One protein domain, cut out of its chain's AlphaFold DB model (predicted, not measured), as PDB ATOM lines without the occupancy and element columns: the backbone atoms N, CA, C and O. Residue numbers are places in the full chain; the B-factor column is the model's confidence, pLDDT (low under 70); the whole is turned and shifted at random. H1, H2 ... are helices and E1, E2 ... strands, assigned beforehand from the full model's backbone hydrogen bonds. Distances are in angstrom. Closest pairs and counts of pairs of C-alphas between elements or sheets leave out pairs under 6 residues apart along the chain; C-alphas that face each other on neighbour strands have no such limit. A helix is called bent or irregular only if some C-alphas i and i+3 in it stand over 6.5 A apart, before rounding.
ATOM      1  N   GLU A   4      26.989 -12.264  29.543       91.00
ATOM      2  CA  GLU A   4      27.773 -12.616  28.352       91.00
ATOM      3  C   GLU A   4      26.945 -13.415  27.341       91.00
ATOM      4  O   GLU A   4      27.083 -13.193  26.138       91.00
ATOM      5  N   ASP A   5      26.028 -14.263  27.820       90.12
ATOM      6  CA  ASP A   5      25.133 -15.063  26.973       90.12
ATOM      7  C   ASP A   5      24.195 -14.186  26.119       90.12
ATOM      8  O   ASP A   5      23.712 -14.624  25.075       90.12
ATOM      9  N   ILE A   6      23.933 -12.942  26.547       92.69
ATOM     10  CA  ILE A   6      22.885 -12.085  25.972       92.69
ATOM     11  C   ILE A   6      23.393 -10.853  25.222       92.69
ATOM     12  O   ILE A   6      22.625 -10.226  24.490       92.69
ATOM     13  N   LYS A   7      24.686 -10.516  25.324       92.69
ATOM     14  CA  LYS A   7      25.273  -9.343  24.641       92.69
ATOM     15  C   LYS A   7      25.005  -9.315  23.134       92.69
ATOM     16  O   LYS A   7      24.847  -8.243  22.557       92.69
ATOM     17  N   GLY A   8      24.930 -10.487  22.498       94.25
ATOM     18  CA  GLY A   8      24.686 -10.623  21.060       94.25
ATOM     19  C   GLY A   8      23.298 -10.171  20.586       94.25
ATOM     20  O   GLY A   8      23.100 -10.046  19.378       94.25
ATOM     21  N   TYR A   9      22.356  -9.921  21.501       94.56
ATOM     22  CA  TYR A   9      20.978  -9.552  21.170       94.56
ATOM     23  C   TYR A   9      20.699  -8.046  21.212       94.56
ATOM     24  O   TYR A   9      19.627  -7.634  20.775       94.56
ATOM     25  N   LEU A  10      21.637  -7.210  21.674       94.25
ATOM     26  CA  LEU A  10      21.429  -5.761  21.734       94.25
ATOM     27  C   LEU A  10      21.075  -5.192  20.347       94.25
ATOM     28  O   LEU A  10      21.759  -5.448  19.354       94.25
ATOM     29  N   GLY A  11      19.987  -4.423  20.285       91.31
ATOM     30  CA  GLY A  11      19.437  -3.839  19.062       91.31
ATOM     31  C   GLY A  11      18.633  -4.808  18.187       91.31
ATOM     32  O   GLY A  11      18.108  -4.388  17.156       91.31
ATOM     33  N   ARG A  12      18.506  -6.087  18.562       92.56
ATOM     34  CA  ARG A  12      17.728  -7.083  17.807       92.56
ATOM     35  C   ARG A  12      16.298  -7.178  18.317       92.56
ATOM     36  O   ARG A  12      16.044  -7.004  19.506       92.56
ATOM     37  N   TYR A  13      15.378  -7.482  17.406       92.81
ATOM     38  CA  TYR A  13      14.039  -7.934  17.765       92.81
ATOM     39  C   TYR A  13      14.120  -9.395  18.209       92.81
ATOM     40  O   TYR A  13      14.635 -10.217  17.451       92.81
ATOM     41  N   ILE A  14      13.660  -9.685  19.422       94.44
ATOM     42  CA  ILE A  14      13.764 -10.999  20.062       94.44
ATOM     43  C   ILE A  14      12.453 -11.374  20.747       94.44
ATOM     44  O   ILE A  14      11.636 -10.504  21.072       94.44
ATOM     45  N   GLU A  15      12.285 -12.664  21.006       95.69
ATOM     46  CA  GLU A  15      11.331 -13.182  21.982       95.69
ATOM     47  C   GLU A  15      12.086 -13.631  23.237       95.69
ATOM     48  O   GLU A  15      13.076 -14.356  23.149       95.69
ATOM     49  N   VAL A  16      11.629 -13.192  24.409       95.00
ATOM     50  CA  VAL A  16      12.188 -13.574  25.709       95.00
ATOM     51  C   VAL A  16      11.147 -14.360  26.487       95.00
ATOM     52  O   VAL A  16      10.075 -13.829  26.790       95.00
ATOM     53  N   GLU A  17      11.489 -15.591  26.852       94.94
ATOM     54  CA  GLU A  17      10.766 -16.363  27.860       94.94
ATOM     55  C   GLU A  17      11.386 -16.091  29.234       94.94
ATOM     56  O   GLU A  17      12.602 -16.228  29.419       94.94
ATOM     57  N   TRP A  18      10.565 -15.718  30.212       92.94
ATOM     58  CA  TRP A  18      11.027 -15.424  31.565       92.94
ATOM     59  C   TRP A  18      10.002 -15.810  32.634       92.94
ATOM     60  O   TRP A  18       8.799 -15.867  32.376       92.94
ATOM     61  N   GLU A  19      10.489 -16.097  33.840       91.38
ATOM     62  CA  GLU A  19       9.651 -16.319  35.019       91.38
ATOM     63  C   GLU A  19       9.248 -14.976  35.633       91.38
ATOM     64  O   GLU A  19      10.088 -14.237  36.155       91.38
ATOM     65  N   ASP A  20       7.955 -14.660  35.606       84.62
ATOM     66  CA  ASP A  20       7.427 -13.489  36.296       84.62
ATOM     67  C   ASP A  20       7.342 -13.755  37.800       84.62
ATOM     68  O   ASP A  20       6.488 -14.497  38.296       84.62
ATOM     69  N   ILE A  21       8.284 -13.146  38.521       71.44
ATOM     70  CA  ILE A  21       8.398 -13.208  39.977       71.44
ATOM     71  C   ILE A  21       7.371 -12.321  40.696       71.44
ATOM     72  O   ILE A  21       7.254 -12.410  41.922       71.44
ATOM     73  N   VAL A  22       6.622 -11.474  39.976       59.91
ATOM     74  CA  VAL A  22       5.527 -10.692  40.554       59.91
ATOM     75  C   VAL A  22       4.254 -11.530  40.519       59.91
ATOM     76  O   VAL A  22       3.706 -11.884  39.480       59.91
ATOM     77  N   SER A  23       3.780 -11.863  41.715       51.59
ATOM     78  CA  SER A  23       2.565 -12.633  41.944       51.59
ATOM     79  C   SER A  23       1.356 -12.013  41.247       51.59
ATOM     80  O   SER A  23       1.041 -10.839  41.446       51.59
ATOM     81  N   TRP A  24       0.649 -12.859  40.504       51.56
ATOM     82  CA  TRP A  24      -0.656 -12.619  39.905       51.56
ATOM     83  C   TRP A  24      -1.588 -11.843  40.856       51.56
ATOM     84  O   TRP A  24      -1.977 -12.351  41.906       51.56
ATOM     85  N   SER A  25      -1.965 -10.614  40.495       51.19
ATOM     86  CA  SER A  25      -3.040  -9.877  41.169       51.19
ATOM     87  C   SER A  25      -4.282  -9.891  40.279       51.19
ATOM     88  O   SER A  25      -4.375  -9.131  39.316       51.19
ATOM     89  N   GLY A  26      -5.232 -10.778  40.580       58.50
ATOM     90  CA  GLY A  26      -6.466 -10.935  39.813       58.50
ATOM     91  C   GLY A  26      -7.552 -11.673  40.594       58.50
ATOM     92  O   GLY A  26      -7.302 -12.246  41.652       58.50
ATOM     93  N   TRP A  27      -8.780 -11.650  40.072       58.12
ATOM     94  CA  TRP A  27      -9.886 -12.426  40.629       58.12
ATOM     95  C   TRP A  27      -9.783 -13.871  40.148       58.12
ATOM     96  O   TRP A  27     -10.042 -14.166  38.982       58.12
ATOM     97  N   VAL A  28      -9.422 -14.776  41.050       70.56
ATOM     98  CA  VAL A  28      -9.508 -16.218  40.814       70.56
ATOM     99  C   VAL A  28     -10.867 -16.726  41.293       70.56
ATOM    100  O   VAL A  28     -11.411 -16.230  42.285       70.56
ATOM    101  N   SER A  29     -11.451 -17.715  40.613       74.94
ATOM    102  CA  SER A  29     -12.657 -18.347  41.152       74.94
ATOM    103  C   SER A  29     -12.326 -19.048  42.471       74.94
ATOM    104  O   SER A  29     -11.252 -19.627  42.626       74.94
ATOM    105  N   ALA A  30     -13.263 -19.058  43.421       79.62
ATOM    106  CA  ALA A  30     -13.041 -19.677  44.731       79.62
ATOM    107  C   ALA A  30     -12.617 -21.158  44.637       79.62
ATOM    108  O   ALA A  30     -11.811 -21.622  45.432       79.62
ATOM    109  N   SER A  31     -13.102 -21.882  43.623       85.00
ATOM    110  CA  SER A  31     -12.727 -23.276  43.333       85.00
ATOM    111  C   SER A  31     -11.275 -23.478  42.886       85.00
ATOM    112  O   SER A  31     -10.798 -24.610  42.864       85.00
ATOM    113  N   LYS A  32     -10.593 -22.401  42.493       73.44
ATOM    114  CA  LYS A  32      -9.235 -22.393  41.938       73.44
ATOM    115  C   LYS A  32      -8.223 -21.711  42.872       73.44
ATOM    116  O   LYS A  32      -7.023 -21.727  42.604       73.44
ATOM    117  N   MET A  33      -8.688 -21.162  44.003       73.12
ATOM    118  CA  MET A  33      -7.829 -20.681  45.093       73.12
ATOM    119  C   MET A  33      -6.922 -21.813  45.591       73.12
ATOM    120  O   MET A  33      -7.407 -22.858  46.019       73.12
ATOM    121  N   GLY A  34      -5.606 -21.596  45.553       69.12
ATOM    122  CA  GLY A  34      -4.604 -22.548  46.046       69.12
ATOM    123  C   GLY A  34      -4.192 -23.643  45.055       69.12
ATOM    124  O   GLY A  34      -3.255 -24.383  45.345       69.12
ATOM    125  N   THR A  35      -4.838 -23.740  43.890       73.69
ATOM    126  CA  THR A  35      -4.420 -24.625  42.786       73.69
ATOM    127  C   THR A  35      -3.911 -23.837  41.581       73.69
ATOM    128  O   THR A  35      -2.979 -24.284  40.915       73.69
ATOM    129  N   GLU A  36      -4.460 -22.645  41.340       68.44
ATOM    130  CA  GLU A  36      -3.961 -21.687  40.352       68.44
ATOM    131  C   GLU A  36      -3.102 -20.604  41.025       68.44
ATOM    132  O   GLU A  36      -3.379 -20.187  42.149       68.44
ATOM    133  N   GLY A  37      -2.035 -20.164  40.347       64.56
ATOM    134  CA  GLY A  37      -1.124 -19.132  40.868       64.56
ATOM    135  C   GLY A  37      -0.153 -19.610  41.958       64.56
ATOM    136  O   GLY A  37       0.248 -18.824  42.808       64.56
ATOM    137  N   THR A  38       0.218 -20.895  41.969       65.00
ATOM    138  CA  THR A  38       1.100 -21.497  42.994       65.00
ATOM    139  C   THR A  38       2.597 -21.311  42.737       65.00
ATOM    140  O   THR A  38       3.410 -21.583  43.618       65.00
ATOM    141  N   LYS A  39       2.969 -20.863  41.536       69.00
ATOM    142  CA  LYS A  39       4.351 -20.628  41.111       69.00
ATOM    143  C   LYS A  39       4.425 -19.408  40.183       69.00
ATOM    144  O   LYS A  39       3.387 -19.048  39.618       69.00
ATOM    145  N   PRO A  40       5.616 -18.808  40.005       79.94
ATOM    146  CA  PRO A  40       5.867 -17.824  38.956       79.94
ATOM    147  C   PRO A  40       5.305 -18.272  37.604       79.94
ATOM    148  O   PRO A  40       5.352 -19.459  37.253       79.94
ATOM    149  N   ALA A  41       4.729 -17.329  36.867       81.31
ATOM    150  CA  ALA A  41       4.201 -17.596  35.537       81.31
ATOM    151  C   ALA A  41       5.331 -17.527  34.504       81.31
ATOM    152  O   ALA A  41       6.220 -16.690  34.616       81.31
ATOM    153  N   HIS A  42       5.274 -18.382  33.483       88.12
ATOM    154  CA  HIS A  42       6.134 -18.235  32.310       88.12
ATOM    155  C   HIS A  42       5.505 -17.186  31.401       88.12
ATOM    156  O   HIS A  42       4.368 -17.359  30.950       88.12
ATOM    157  N   ILE A  43       6.233 -16.107  31.152       89.31
ATOM    158  CA  ILE A  43       5.801 -15.000  30.308       89.31
ATOM    159  C   ILE A  43       6.685 -14.950  29.068       89.31
ATOM    160  O   ILE A  43       7.900 -15.116  29.145       89.31
ATOM    161  N   PHE A  44       6.055 -14.678  27.929       92.19
ATOM    162  CA  PHE A  44       6.730 -14.411  26.667       92.19
ATOM    163  C   PHE A  44       6.598 -12.924  26.354       92.19
ATOM    164  O   PHE A  44       5.498 -12.367  26.378       92.19
ATOM    165  N   THR A  45       7.716 -12.259  26.091       91.75
ATOM    166  CA  THR A  45       7.742 -10.853  25.679       91.75
ATOM    167  C   THR A  45       8.493 -10.727  24.369       91.75
ATOM    168  O   THR A  45       9.609 -11.217  24.245       91.75
ATOM    169  N   GLN A  46       7.890 -10.036  23.404       92.50
ATOM    170  CA  GLN A  46       8.496  -9.757  22.108       92.50
ATOM    171  C   GLN A  46       8.798  -8.264  21.974       92.50
ATOM    172  O   GLN A  46       7.993  -7.423  22.381       92.50
ATOM    173  N   GLY A  47       9.952  -7.934  21.399       91.62
ATOM    174  CA  GLY A  47      10.339  -6.551  21.133       91.62
ATOM    175  C   GLY A  47      11.828  -6.396  20.847       91.62
ATOM    176  O   GLY A  47      12.581  -7.369  20.810       91.62
ATOM    177  N   THR A  48      12.276  -5.157  20.653       92.94
ATOM    178  CA  THR A  48      13.704  -4.861  20.484       92.94
ATOM    179  C   THR A  48      14.409  -4.869  21.837       92.94
ATOM    180  O   THR A  48      14.011  -4.128  22.735       92.94
ATOM    181  N   CYS A  49      15.491  -5.639  21.977       93.88
ATOM    182  CA  CYS A  49      16.395  -5.527  23.121       93.88
ATOM    183  C   CYS A  49      17.139  -4.187  23.045       93.88
ATOM    184  O   CYS A  49      18.115  -4.042  22.311       93.88
ATOM    185  N   SER A  50      16.638  -3.181  23.752       92.31
ATOM    186  CA  SER A  50      17.124  -1.800  23.666       92.31
ATOM    187  C   SER A  50      18.224  -1.490  24.677       92.31
ATOM    188  O   SER A  50      18.978  -0.537  24.485       92.31
ATOM    189  N   TRP A  51      18.349  -2.301  25.731       94.94
ATOM    190  CA  TRP A  51      19.378  -2.134  26.749       94.94
ATOM    191  C   TRP A  51      19.760  -3.457  27.413       94.94
ATOM    192  O   TRP A  51      18.907  -4.319  27.639       94.94
ATOM    193  N   ILE A  52      21.037  -3.577  27.781       95.94
ATOM    194  CA  ILE A  52      21.582  -4.657  28.608       95.94
ATOM    195  C   ILE A  52      22.372  -4.004  29.745       95.94
ATOM    196  O   ILE A  52      23.373  -3.331  29.498       95.94
ATOM    197  N   GLY A  53      21.900  -4.181  30.976       95.25
ATOM    198  CA  GLY A  53      22.616  -3.805  32.192       95.25
ATOM    199  C   GLY A  53      23.340  -4.998  32.819       95.25
ATOM    200  O   GLY A  53      23.294  -6.115  32.306       95.25
ATOM    201  N   ASP A  54      23.959  -4.773  33.978       95.12
ATOM    202  CA  ASP A  54      24.731  -5.807  34.686       95.12
ATOM    203  C   ASP A  54      23.873  -6.994  35.160       95.12
ATOM    204  O   ASP A  54      24.371  -8.103  35.336       95.12
ATOM    205  N   ASN A  55      22.579  -6.777  35.402       95.06
ATOM    206  CA  ASN A  55      21.672  -7.792  35.944       95.06
ATOM    207  C   ASN A  55      20.256  -7.757  35.346       95.06
ATOM    208  O   ASN A  55      19.370  -8.455  35.845       95.06
ATOM    209  N   TYR A  56      20.025  -6.985  34.281       94.88
ATOM    210  CA  TYR A  56      18.726  -6.877  33.611       94.88
ATOM    211  C   TYR A  56      18.873  -6.591  32.113       94.88
ATOM    212  O   TYR A  56      19.908  -6.103  31.659       94.88
ATOM    213  N   ILE A  57      17.803  -6.836  31.360       95.88
ATOM    214  CA  ILE A  57      17.623  -6.348  29.987       95.88
ATOM    215  C   ILE A  57      16.371  -5.485  29.887       95.88
ATOM    216  O   ILE A  57      15.459  -5.623  30.703       95.88
ATOM    217  N   THR A  58      16.300  -4.638  28.864       95.19
ATOM    218  CA  THR A  58      15.080  -3.906  28.511       95.19
ATOM    219  C   THR A  58      14.612  -4.310  27.118       95.19
ATOM    220  O   THR A  58      15.375  -4.241  26.153       95.19
ATOM    221  N   ILE A  59      13.348  -4.720  27.021       94.00
ATOM    222  CA  ILE A  59      12.643  -5.023  25.776       94.00
ATOM    223  C   ILE A  59      11.681  -3.882  25.474       94.00
ATOM    224  O   ILE A  59      10.863  -3.517  26.317       94.00
ATOM    225  N   SER A  60      11.767  -3.328  24.272       91.62
ATOM    226  CA  SER A  60      10.883  -2.263  23.819       91.62
ATOM    227  C   SER A  60       9.900  -2.767  22.763       91.62
ATOM    228  O   SER A  60      10.326  -3.287  21.730       91.62
ATOM    229  N   ALA A  61       8.596  -2.614  23.009       80.06
ATOM    230  CA  ALA A  61       7.545  -3.241  22.197       80.06
ATOM    231  C   ALA A  61       7.014  -2.355  21.060       80.06
ATOM    232  O   ALA A  61       6.703  -2.853  19.981       80.06
ATOM    233  N   THR A  62       6.903  -1.041  21.271       68.56
ATOM    234  CA  THR A  62       6.337  -0.123  20.272       68.56
ATOM    235  C   THR A  62       7.323   0.981  19.925       68.56
ATOM    236  O   THR A  62       7.796   1.716  20.790       68.56
ATOM    237  N   TYR A  63       7.645   1.067  18.633       60.41
ATOM    238  CA  TYR A  63       8.485   2.104  18.046       60.41
ATOM    239  C   TYR A  63       7.610   3.323  17.735       60.41
ATOM    240  O   TYR A  63       6.798   3.300  16.806       60.41
ATOM    241  N   GLY A  64       7.715   4.360  18.563       54.09
ATOM    242  CA  GLY A  64       6.903   5.566  18.477       54.09
ATOM    243  C   GLY A  64       7.477   6.596  17.507       54.09
ATOM    244  O   GLY A  64       7.895   7.659  17.938       54.09
ATOM    245  N   GLY A  65       7.437   6.315  16.203       52.50
ATOM    246  CA  GLY A  65       7.484   7.354  15.166       52.50
ATOM    247  C   GLY A  65       8.794   7.529  14.389       52.50
ATOM    248  O   GLY A  65       9.899   7.294  14.869       52.50
ATOM    249  N   GLU A  66       8.637   7.958  13.134       52.16
ATOM    250  CA  GLU A  66       9.704   8.457  12.266       52.16
ATOM    251  C   GLU A  66       9.981   9.934  12.611       52.16
ATOM    252  O   GLU A  66       9.091  10.775  12.486       52.16
ATOM    253  N   GLY A  67      11.198  10.260  13.062       58.47
ATOM    254  CA  GLY A  67      11.604  11.629  13.414       58.47
ATOM    255  C   GLY A  67      12.818  11.694  14.351       58.47
ATOM    256  O   GLY A  67      13.292  10.670  14.841       58.47
ATOM    257  N   GLU A  68      13.347  12.903  14.584       48.50
ATOM    258  CA  GLU A  68      14.457  13.163  15.517       48.50
ATOM    259  C   GLU A  68      14.001  12.961  16.970       48.50
ATOM    260  O   GLU A  68      13.524  13.876  17.634       48.50
ATOM    261  N   GLY A  69      14.122  11.722  17.438       56.09
ATOM    262  CA  GLY A  69      13.737  11.299  18.781       56.09
ATOM    263  C   GLY A  69      13.204   9.878  18.732       56.09
ATOM    264  O   GLY A  69      11.999   9.667  18.680       56.09
ATOM    265  N   LEU A  70      14.113   8.902  18.682       60.34
ATOM    266  CA  LEU A  70      13.782   7.477  18.711       60.34
ATOM    267  C   LEU A  70      13.211   7.116  20.090       60.34
ATOM    268  O   LEU A  70      13.950   6.668  20.966       60.34
ATOM    269  N   GLU A  71      11.918   7.339  20.309       65.56
ATOM    270  CA  GLU A  71      11.269   7.007  21.575       65.56
ATOM    271  C   GLU A  71      10.440   5.732  21.439       65.56
ATOM    272  O   GLU A  71       9.427   5.643  20.742       65.56
ATOM    273  N   TYR A  72      10.891   4.704  22.144       69.69
ATOM    274  CA  TYR A  72      10.027   3.595  22.488       69.69
ATOM    275  C   TYR A  72       9.066   4.071  23.581       69.69
ATOM    276  O   TYR A  72       9.486   4.646  24.581       69.69
ATOM    277  N   ASN A  73       7.769   3.846  23.406       72.19
ATOM    278  CA  ASN A  73       6.750   4.266  24.379       72.19
ATOM    279  C   ASN A  73       6.317   3.124  25.318       72.19
ATOM    280  O   ASN A  73       5.527   3.340  26.239       72.19
ATOM    281  N   GLN A  74       6.828   1.912  25.097       80.81
ATOM    282  CA  GLN A  74       6.596   0.740  25.933       80.81
ATOM    283  C   GLN A  74       7.909   0.004  26.154       80.81
ATOM    284  O   GLN A  74       8.520  -0.486  25.203       80.81
ATOM    285  N   HIS A  75       8.298  -0.099  27.421       88.12
ATOM    286  CA  HIS A  75       9.496  -0.789  27.870       88.12
ATOM    287  C   HIS A  75       9.135  -1.807  28.943       88.12
ATOM    288  O   HIS A  75       8.417  -1.487  29.891       88.12
ATOM    289  N   LEU A  76       9.699  -3.003  28.832       91.38
ATOM    290  CA  LEU A  76       9.704  -4.000  29.886       91.38
ATOM    291  C   LEU A  76      11.145  -4.254  30.308       91.38
ATOM    292  O   LEU A  76      11.990  -4.561  29.473       91.38
ATOM    293  N   THR A  77      11.421  -4.132  31.602       94.06
ATOM    294  CA  THR A  77      12.730  -4.478  32.162       94.06
ATOM    295  C   THR A  77      12.644  -5.835  32.844       94.06
ATOM    296  O   THR A  77      11.828  -6.016  33.744       94.06
ATOM    297  N   ILE A  78      13.484  -6.775  32.411       93.06
ATOM    298  CA  ILE A  78      13.485  -8.169  32.860       93.06
ATOM    299  C   ILE A  78      14.828  -8.457  33.544       93.06
ATOM    300  O   ILE A  78      15.875  -8.314  32.904       93.06
ATOM    301  N   PRO A  79      14.851  -8.871  34.823       94.44
ATOM    302  CA  PRO A  79      16.077  -9.326  35.469       94.44
ATOM    303  C   PRO A  79      16.648 -10.563  34.765       94.44
ATOM    304  O   PRO A  79      15.925 -11.519  34.498       94.44
ATOM    305  N   ILE A  80      17.961 -10.602  34.533       94.38
ATOM    306  CA  ILE A  80      18.625 -11.706  33.809       94.38
ATOM    307  C   ILE A  80      18.422 -13.051  34.514       94.38
ATOM    308  O   ILE A  80      18.288 -14.087  33.864       94.38
ATOM    309  N   GLY A  81      18.357 -13.038  35.848       93.06
ATOM    310  CA  GLY A  81      18.091 -14.235  36.647       93.06
ATOM    311  C   GLY A  81      16.709 -14.854  36.413       93.06
ATOM    312  O   GLY A  81      16.527 -16.016  36.750       93.06
ATOM    313  N   CYS A  82      15.765 -14.108  35.829       92.88
ATOM    314  CA  CYS A  82      14.421 -14.585  35.498       92.88
ATOM    315  C   CYS A  82      14.323 -15.117  34.059       92.88
ATOM    316  O   CYS A  82      13.313 -15.714  33.708       92.88
ATOM    317  N   ILE A  83      15.336 -14.897  33.211       94.38
ATOM    318  CA  ILE A  83      15.299 -15.294  31.799       94.38
ATOM    319  C   ILE A  83      15.535 -16.799  31.672       94.38
ATOM    320  O   ILE A  83      16.570 -17.321  32.104       94.38
ATOM    321  N   LEU A  84      14.592 -17.466  31.009       94.31
ATOM    322  CA  LEU A  84      14.634 -18.887  30.688       94.31
ATOM    323  C   LEU A  84      15.238 -19.126  29.299       94.31
ATOM    324  O   LEU A  84      16.118 -19.976  29.155       94.31
ATOM    325  N   SER A  85      14.810 -18.361  28.290       95.94
ATOM    326  CA  SER A  85      15.288 -18.495  26.907       95.94
ATOM    327  C   SER A  85      15.142 -17.195  26.097       95.94
ATOM    328  O   SER A  85      14.369 -16.309  26.465       95.94
ATOM    329  N   ILE A  86      15.926 -17.066  25.016       95.50
ATOM    330  CA  ILE A  86      15.847 -15.969  24.036       95.50
ATOM    331  C   ILE A  86      15.929 -16.554  22.620       95.50
ATOM    332  O   ILE A  86      16.835 -17.351  22.347       95.50
ATOM    333  N   VAL A  87      15.023 -16.132  21.733       90.06
ATOM    334  CA  VAL A  87      14.984 -16.501  20.303       90.06
ATOM    335  C   VAL A  87      15.089 -15.262  19.425       90.06
ATOM    336  O   VAL A  87      14.375 -14.269  19.706       90.06
TER     337      VAL A  87
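Overview. This is residues 4 to 87 of the 87 residues of an uncharacterized protein of Hyphomicrobiaceae bacterium (UniProt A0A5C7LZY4). One antiparallel sheet of five strands is folded back on itself into two leaves, E4 and E3 facing E1 and E5, with the long, sharply bent strand E2 as the hinge; a short helix, H1, packs beside the strands. A long loop, residues 21 to 40, reaches away at one end, where residues 29 to 35 stick out, and the E3 to E4 loop with Glu 68 makes the other end. The printed part has 84 residues, with one named helix and five named strands in the order H1 E1 E2 E3 E4 E5; across the sheet the order is E4 E3 E2 E1 E5, and the class is mostly strand. The whole is loose, with a radius of gyration of the C-alphas of 15.7 A, and elongated, spanning 53 by 30 by 20 A.

Along the chain. Find C-alpha 4 at (27.773, -12.616, 28.352); there H1 begins, residues 4 to 9. It is irregular: C-alphas 5 and 8 are 7.4 A apart. Next look at E1, residues 13 to 20, 20.4 A long. E2, residues 41 to 52, starts at C-alpha 41 at (4.201, -17.596, 35.537) and measures 22.7 A. E3 holds residues 56 to 63, 20.7 A, and E4 residues 72 to 79, 19.3 A. E5, residues 83 to 86, is 7.8 A long and ends at C-alpha 86 at (15.847, -15.969, 24.036).

Arrangement. Start at E2, which bends by 101 degrees at residue 48. Its residues 41 to 48 pair with E1, where N 16 and O 45 are 2.8 A apart, within hydrogen-bond range. Its residues 48 to 52 pair with E3, with N 50 and O 58 at 2.9 A. E1, E2, E3 and E4 form a meander, each strand the antiparallel neighbour of the one before. Between E3 and the edge strand E4, look for N 59 and O 76 at 2.8 A. At the other edge, E5 is antiparallel to E1 at 161 degrees, with N 17 and O 85 at 3.0 A. E3 and E5 are apart. H1 is on the sheet at a height of 7.1 A, over none of its strands; its closest C-alphas to E2 are those of Tyr 9 and Cys 49, 6.4 A. In H1, 0 of 2 O i to N i+4 pairs and 1 of 3 O i to N i+3 pairs are within range.

Size, cuts and confidence. The farthest C-alphas, those of Ser 31 and Glu 68, are 53.3 A apart. The sheet is strongly twisted. The printed part has no cut, and the link from E1 to E2, 20 residues, is long. The model's mean pLDDT over the printed part is 81.8; look for values under 70 at residues 22 to 27, 34, 36 to 39 and 62 to 72.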